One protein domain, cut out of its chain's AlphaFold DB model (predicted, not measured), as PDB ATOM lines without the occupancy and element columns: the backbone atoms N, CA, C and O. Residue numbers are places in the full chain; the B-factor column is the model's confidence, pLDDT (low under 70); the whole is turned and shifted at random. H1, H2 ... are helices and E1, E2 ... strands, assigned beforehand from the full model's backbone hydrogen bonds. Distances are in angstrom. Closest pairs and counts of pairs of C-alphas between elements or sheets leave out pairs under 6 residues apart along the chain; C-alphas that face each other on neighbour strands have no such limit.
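Overview. This is residues 2 to 29 and 47 to 68 of the 68 residues of the protein "Oxidoreductase family protein" of Chitinophaga pinensis (UniProt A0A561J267). A long hairpin of two antiparallel strands, E1 and E2, ends in a wide loop, residues 9 to 20, and one helix, H1, starts near that loop and leads away from the hairpin, with residues 59 to 68 sticking out on their own. Hairpin and helix lie at opposite ends of an elongated outline spanning 47 by 25 by 18 A. The printed part has 50 residues, with two named strands and one named helix in the order E1, E2, H1; the class is mixed, helices and strands. It is only just loose, close to extended, with a radius of gyration of the C-alphas of 14.4 A.

Along the chain. E1, residues 2 to 8, begins with C-alpha 2 at (232.800, 293.919, 230.332) and is 19.2 A long from first to last C-alpha. Residues 9 to 20 hold no named element. E2, residues 21 to 27, is also 19.2 A long. H1, residues 48 to 63, runs 23.6 A, from C-alpha 48 at (217.681, 285.535, 253.317) to C-alpha 63 at (198.004, 283.740, 240.404).

Arrangement. E1 and E2 form a hairpin, antiparallel at 152 degrees. The C-alphas of Lys 2 and Glu 27 face each other at 4.5 A, and those of Leu 8 and Phe 21 at 4.6 A. N 3 and O 26, 2.8 A apart, and N 24 and O 5, 2.9 A apart, are within hydrogen-bond range. E1 and H1 are apart. In H1 every O i to N i+4 pair is within hydrogen-bond range.

Size, cuts and confidence. The two C-alphas farthest apart are those of Lys 2 and Ser 68, at 47.3 A. The link from E1 to E2 is long, with 12 residues. Residues 30 to 46 are not printed, and C-alphas 29 and 47 are 31.1 A apart across this cut, which lies in the link from E2 to H1. Residues 59 to 68, of which 59 to 63 belong to H1, stand free. The mean pLDDT of the printed part is 79.1, and residues 52 to 68 are under 70.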
ATOM      1  N   LYS A   2     233.420 295.237 230.123       89.94
ATOM      2  CA  LYS A   2     232.800 293.919 230.332       89.94
ATOM      3  C   LYS A   2     232.697 293.577 231.818       89.94
ATOM      4  O   LYS A   2     233.678 293.729 232.550       89.94
ATOM      5  N   SER A   3     231.533 293.099 232.241       94.00
ATOM      6  CA  SER A   3     231.254 292.613 233.592       94.00
ATOM      7  C   SER A   3     230.715 291.188 233.545       94.00
ATOM      8  O   SER A   3     230.065 290.805 232.575       94.00
ATOM      9  N   LYS A   4     230.969 290.407 234.599       95.00
ATOM     10  CA  LYS A   4     230.341 289.095 234.787       95.00
ATOM     11  C   LYS A   4     229.063 289.254 235.597       95.00
ATOM     12  O   LYS A   4     229.059 289.980 236.592       95.00
ATOM     13  N   LEU A   5     228.014 288.555 235.192       95.06
ATOM     14  CA  LEU A   5     226.703 288.585 235.827       95.06
ATOM     15  C   LEU A   5     226.295 287.167 236.234       95.06
ATOM     16  O   LEU A   5     226.416 286.245 235.434       95.06
ATOM     17  N   ILE A   6     225.793 286.997 237.457       94.94
ATOM     18  CA  ILE A   6     225.125 285.761 237.890       94.94
ATOM     19  C   ILE A   6     223.623 286.022 237.816       94.94
ATOM     20  O   ILE A   6     223.091 286.816 238.594       94.94
ATOM     21  N   ARG A   7     222.943 285.385 236.865       93.94
ATOM     22  CA  ARG A   7     221.504 285.525 236.637       93.94
ATOM     23  C   ARG A   7     220.762 284.351 237.251       93.94
ATOM     24  O   ARG A   7     221.154 283.210 237.049       93.94
ATOM     25  N   LEU A   8     219.669 284.626 237.954       91.88
ATOM     26  CA  LEU A   8     218.684 283.606 238.301       91.88
ATOM     27  C   LEU A   8     217.829 283.327 237.058       91.88
ATOM     28  O   LEU A   8     217.142 284.232 236.581       91.88
ATOM     29  N   VAL A   9     217.913 282.116 236.510       93.62
ATOM     30  CA  VAL A   9     217.214 281.710 235.278       93.62
ATOM     31  C   VAL A   9     216.038 280.779 235.543       93.62
ATOM     32  O   VAL A   9     215.078 280.807 234.779       93.62
ATOM     33  N   ASN A  10     216.067 280.027 236.647       88.94
ATOM     34  CA  ASN A  10     214.926 279.250 237.122       88.94
ATOM     35  C   ASN A  10     214.612 279.621 238.572       88.94
ATOM     36  O   ASN A  10     215.508 279.898 239.367       88.94
ATOM     37  N   MET A  11     213.322 279.659 238.915       85.56
ATOM     38  CA  MET A  11     212.909 279.879 240.297       85.56
ATOM     39  C   MET A  11     213.038 278.560 241.074       85.56
ATOM     40  O   MET A  11     212.350 277.597 240.715       85.56
ATOM     41  N   PRO A  12     213.826 278.503 242.163       84.94
ATOM     42  CA  PRO A  12     214.028 277.265 242.901       84.94
ATOM     43  C   PRO A  12     212.714 276.705 243.458       84.94
ATOM     44  O   PRO A  12     211.919 277.406 244.097       84.94
ATOM     45  N   ALA A  13     212.494 275.403 243.278       80.44
ATOM     46  CA  ALA A  13     211.374 274.662 243.866       80.44
ATOM     47  C   ALA A  13     211.733 274.052 245.239       80.44
ATOM     48  O   ALA A  13     211.252 272.978 245.595       80.44
ATOM     49  N   GLY A  14     212.611 274.716 245.997       83.06
ATOM     50  CA  GLY A  14     213.195 274.215 247.240       83.06
ATOM     51  C   GLY A  14     214.593 274.791 247.459       83.06
ATOM     52  O   GLY A  14     214.805 275.986 247.277       83.06
ATOM     53  N   MET A  15     215.545 273.940 247.847       85.75
ATOM     54  CA  MET A  15     216.958 274.321 247.911       85.75
ATOM     55  C   MET A  15     217.474 274.633 246.504       85.75
ATOM     56  O   MET A  15     217.287 273.812 245.605       85.75
ATOM     57  N   SER A  16     218.121 275.787 246.328       89.62
ATOM     58  CA  SER A  16     218.644 276.210 245.029       89.62
ATOM     59  C   SER A  16     219.613 275.183 244.451       89.62
ATOM     60  O   SER A  16     220.454 274.627 245.164       89.62
ATOM     61  N   GLN A  17     219.476 274.946 243.156       91.44
ATOM     62  CA  GLN A  17     220.312 274.058 242.366       91.44
ATOM     63  C   GLN A  17     221.225 274.874 241.448       91.44
ATOM     64  O   GLN A  17     221.037 276.072 241.241       91.44
ATOM     65  N   ASN A  18     222.262 274.236 240.906       92.50
ATOM     66  CA  ASN A  18     223.223 274.929 240.043       92.50
ATOM     67  C   ASN A  18     222.584 275.440 238.743       92.50
ATOM     68  O   ASN A  18     222.997 276.475 238.232       92.50
ATOM     69  N   ASP A  19     221.591 274.726 238.218       94.00
ATOM     70  CA  ASP A  19     220.838 275.075 237.010       94.00
ATOM     71  C   ASP A  19     219.788 276.174 237.237       94.00
ATOM     72  O   ASP A  19     219.231 276.693 236.271       94.00
ATOM     73  N   ASP A  20     219.564 276.596 238.485       92.19
ATOM     74  CA  ASP A  20     218.795 277.807 238.777       92.19
ATOM     75  C   ASP A  20     219.559 279.079 238.378       92.19
ATOM     76  O   ASP A  20     218.942 280.133 238.200       92.19
ATOM     77  N   PHE A  21     220.883 278.999 238.185       94.69
ATOM     78  CA  PHE A  21     221.741 280.146 237.899       94.69
ATOM     79  C   PHE A  21     222.505 280.013 236.580       94.69
ATOM     80  O   PHE A  21     222.941 278.937 236.182       94.69
ATOM     81  N   LEU A  22     222.748 281.154 235.937       96.94
ATOM     82  CA  LEU A  22     223.568 281.268 234.736       96.94
ATOM     83  C   LEU A  22     224.631 282.353 234.918       96.94
ATOM     84  O   LEU A  22     224.335 283.447 235.396       96.94
ATOM     85  N   LEU A  23     225.872 282.054 234.529       96.38
ATOM     86  CA  LEU A  23     226.962 283.025 234.505       96.38
ATOM     87  C   LEU A  23     227.106 283.598 233.091       96.38
ATOM     88  O   LEU A  23     227.400 282.860 232.152       96.38
ATOM     89  N   GLU A  24     226.942 284.908 232.959       96.19
ATOM     90  CA  GLU A  24     226.980 285.628 231.683       96.19
ATOM     91  C   GLU A  24     228.044 286.735 231.703       96.19
ATOM     92  O   GLU A  24     228.499 287.170 232.764       96.19
ATOM     93  N   GLU A  25     228.434 287.210 230.520       96.50
ATOM     94  CA  GLU A  25     229.216 288.438 230.354       96.50
ATOM     95  C   GLU A  25     228.362 289.505 229.667       96.50
ATOM     96  O   GLU A  25     227.728 289.237 228.649       96.50
ATOM     97  N   GLU A  26     228.378 290.723 230.204       94.12
ATOM     98  CA  GLU A  26     227.623 291.861 229.679       94.12
ATOM     99  C   GLU A  26     228.525 293.093 229.541       94.12
ATOM    100  O   GLU A  26     229.431 293.325 230.348       94.12
ATOM    101  N   GLU A  27     228.284 293.897 228.505       93.56
ATOM    102  CA  GLU A  27     228.944 295.189 228.332       93.56
ATOM    103  C   GLU A  27     228.200 296.263 229.138       93.56
ATOM    104  O   GLU A  27     227.048 296.586 228.853       93.56
ATOM    105  N   LEU A  28     228.866 296.841 230.140       91.06
ATOM    106  CA  LEU A  28     228.300 297.928 230.937       91.06
ATOM    107  C   LEU A  28     228.118 299.185 230.084       91.06
ATOM    108  O   LEU A  28     229.057 299.635 229.419       91.06
ATOM    109  N   GLN A  29     226.927 299.774 230.182       89.56
ATOM    110  CA  GLN A  29     226.591 301.047 229.555       89.56
ATOM    111  C   GLN A  29     227.435 302.195 230.126       89.56
ATOM    112  O   GLN A  29     227.952 302.131 231.245       89.56
ATOM    113  N   PRO A  47     221.594 283.956 254.176       88.25
ATOM    114  CA  PRO A  47     220.463 283.018 254.193       88.25
ATOM    115  C   PRO A  47     219.140 283.588 253.660       88.25
ATOM    116  O   PRO A  47     218.318 282.846 253.121       88.25
ATOM    117  N   TYR A  48     218.920 284.902 253.780       87.50
ATOM    118  CA  TYR A  48     217.681 285.535 253.317       87.50
ATOM    119  C   TYR A  48     217.524 285.506 251.789       87.50
ATOM    120  O   TYR A  48     216.398 285.599 251.303       87.50
ATOM    121  N   LEU A  49     218.613 285.344 251.025       86.88
ATOM    122  CA  LEU A  49     218.553 285.293 249.560       86.88
ATOM    123  C   LEU A  49     217.698 284.113 249.076       86.88
ATOM    124  O   LEU A  49     216.920 284.266 248.136       86.88
ATOM    125  N   GLY A  50     217.752 282.976 249.779       81.31
ATOM    126  CA  GLY A  50     216.877 281.834 249.502       81.31
ATOM    127  C   GLY A  50     215.413 282.087 249.884       81.31
ATOM    128  O   GLY A  50     214.503 281.645 249.188       81.31
ATOM    129  N   ALA A  51     215.152 282.849 250.952       72.69
ATOM    130  CA  ALA A  51     213.785 283.162 251.380       72.69
ATOM    131  C   ALA A  51     213.044 284.056 250.368       72.69
ATOM    132  O   ALA A  51     211.866 283.824 250.095       72.69
ATOM    133  N   VAL A  52     213.739 285.037 249.778       66.19
ATOM    134  CA  VAL A  52     213.190 285.911 248.721       66.19
ATOM    135  C   VAL A  52     212.840 285.107 247.466       66.19
ATOM    136  O   VAL A  52     211.764 285.292 246.899       66.19
ATOM    137  N   GLN A  53     213.709 284.173 247.072       64.94
ATOM    138  CA  GLN A  53     213.470 283.276 245.935       64.94
ATOM    139  C   GLN A  53     212.215 282.412 246.155       64.94
ATOM    140  O   GLN A  53     211.337 282.330 245.298       64.94
ATOM    141  N   VAL A  54     212.061 281.832 247.347       60.69
ATOM    142  CA  VAL A  54     210.887 281.010 247.683       60.69
ATOM    143  C   VAL A  54     209.593 281.834 247.745       60.69
ATOM    144  O   VAL A  54     208.533 281.339 247.354       60.69
ATOM    145  N   TRP A  55     209.652 283.088 248.205       57.66
ATOM    146  CA  TRP A  55     208.476 283.966 248.256       57.66
ATOM    147  C   TRP A  55     207.915 284.278 246.865       57.66
ATOM    148  O   TRP A  55     206.706 284.152 246.676       57.66
ATOM    149  N   GLY A  56     208.772 284.586 245.885       60.72
ATOM    150  CA  GLY A  56     208.336 284.815 244.501       60.72
ATOM    151  C   GLY A  56     207.588 283.612 243.905       60.72
ATOM    152  O   GLY A  56     206.503 283.765 243.352       60.72
ATOM    153  N   ASN A  57     208.093 282.394 244.134       59.00
ATOM    154  CA  ASN A  57     207.473 281.147 243.658       59.00
ATOM    155  C   ASN A  57     206.032 280.952 244.179       59.00
ATOM    156  O   ASN A  57     205.139 280.485 243.467       59.00
ATOM    157  N   ASN A  58     205.780 281.307 245.442       57.88
ATOM    158  CA  ASN A  58     204.460 281.133 246.051       57.88
ATOM    159  C   ASN A  58     203.431 282.147 245.531       57.88
ATOM    160  O   ASN A  58     202.248 281.809 245.446       57.88
ATOM    161  N   SER A  59     203.863 283.352 245.152       58.91
ATOM    162  CA  SER A  59     203.002 284.369 244.538       58.91
ATOM    163  C   SER A  59     202.527 283.945 243.142       58.91
ATOM    164  O   SER A  59     201.331 284.028 242.849       58.91
ATOM    165  N   ASP A  60     203.416 283.378 242.323       58.56
ATOM    166  CA  ASP A  60     203.089 282.925 240.960       58.56
ATOM    167  C   ASP A  60     202.141 281.707 240.955       58.56
ATOM    168  O   ASP A  60     201.236 281.577 240.119       58.56
ATOM    169  N   LYS A  61     202.276 280.821 241.950       57.38
ATOM    170  CA  LYS A  61     201.367 279.677 242.147       57.38
ATOM    171  C   LYS A  61     199.967 280.075 242.621       57.38
ATOM    172  O   LYS A  61     199.022 279.323 242.392       57.38
ATOM    173  N   GLN A  62     199.813 281.220 243.287       56.03
ATOM    174  CA  GLN A  62     198.492 281.739 243.658       56.03
ATOM    175  C   GLN A  62     197.800 282.415 242.469       56.03
ATOM    176  O   GLN A  62     196.600 282.216 242.285       56.03
ATOM    177  N   ALA A  63     198.548 283.117 241.612       56.28
ATOM    178  CA  ALA A  63     198.004 283.740 240.404       56.28
ATOM    179  C   ALA A  63     197.451 282.714 239.391       56.28
ATOM    180  O   ALA A  63     196.420 282.947 238.765       56.28
ATOM    181  N   SER A  64     198.087 281.543 239.268       55.94
ATOM    182  CA  SER A  64     197.670 280.479 238.337       55.94
ATOM    183  C   SER A  64     196.472 279.639 238.802       55.94
ATOM    184  O   SER A  64     195.864 278.949 237.987       55.94
ATOM    185  N   LYS A  65     196.085 279.706 240.084       55.78
ATOM    186  CA  LYS A  65     194.919 278.983 240.633       55.78
ATOM    187  C   LYS A  65     193.618 279.797 240.635       55.78
ATOM    188  O   LYS A  65     192.595 279.287 241.080       55.78
ATOM    189  N   GLY A  66     193.650 281.044 240.160       51.94
ATOM    190  CA  GLY A  66     192.514 281.974 240.188       51.94
ATOM    191  C   GLY A  66     191.570 281.943 238.979       51.94
ATOM    192  O   GLY A  66     190.625 282.723 238.959       51.94
ATOM    193  N   TYR A  67     191.794 281.078 237.984       50.06
ATOM    194  CA  TYR A  67     190.919 280.956 236.812       50.06
ATOM    195  C   TYR A  67     190.643 279.483 236.479       50.06
ATOM    196  O   TYR A  67     191.388 278.834 235.743       50.06
ATOM    197  N   SER A  68     189.561 278.943 237.037       43.72
ATOM    198  CA  SER A  68     188.813 277.786 236.523       43.72
ATOM    199  C   SER A  68     187.364 277.898 236.967       43.72
ATOM    200  O   SER A  68     187.152 278.315 238.127       43.72
TER     201      SER A  68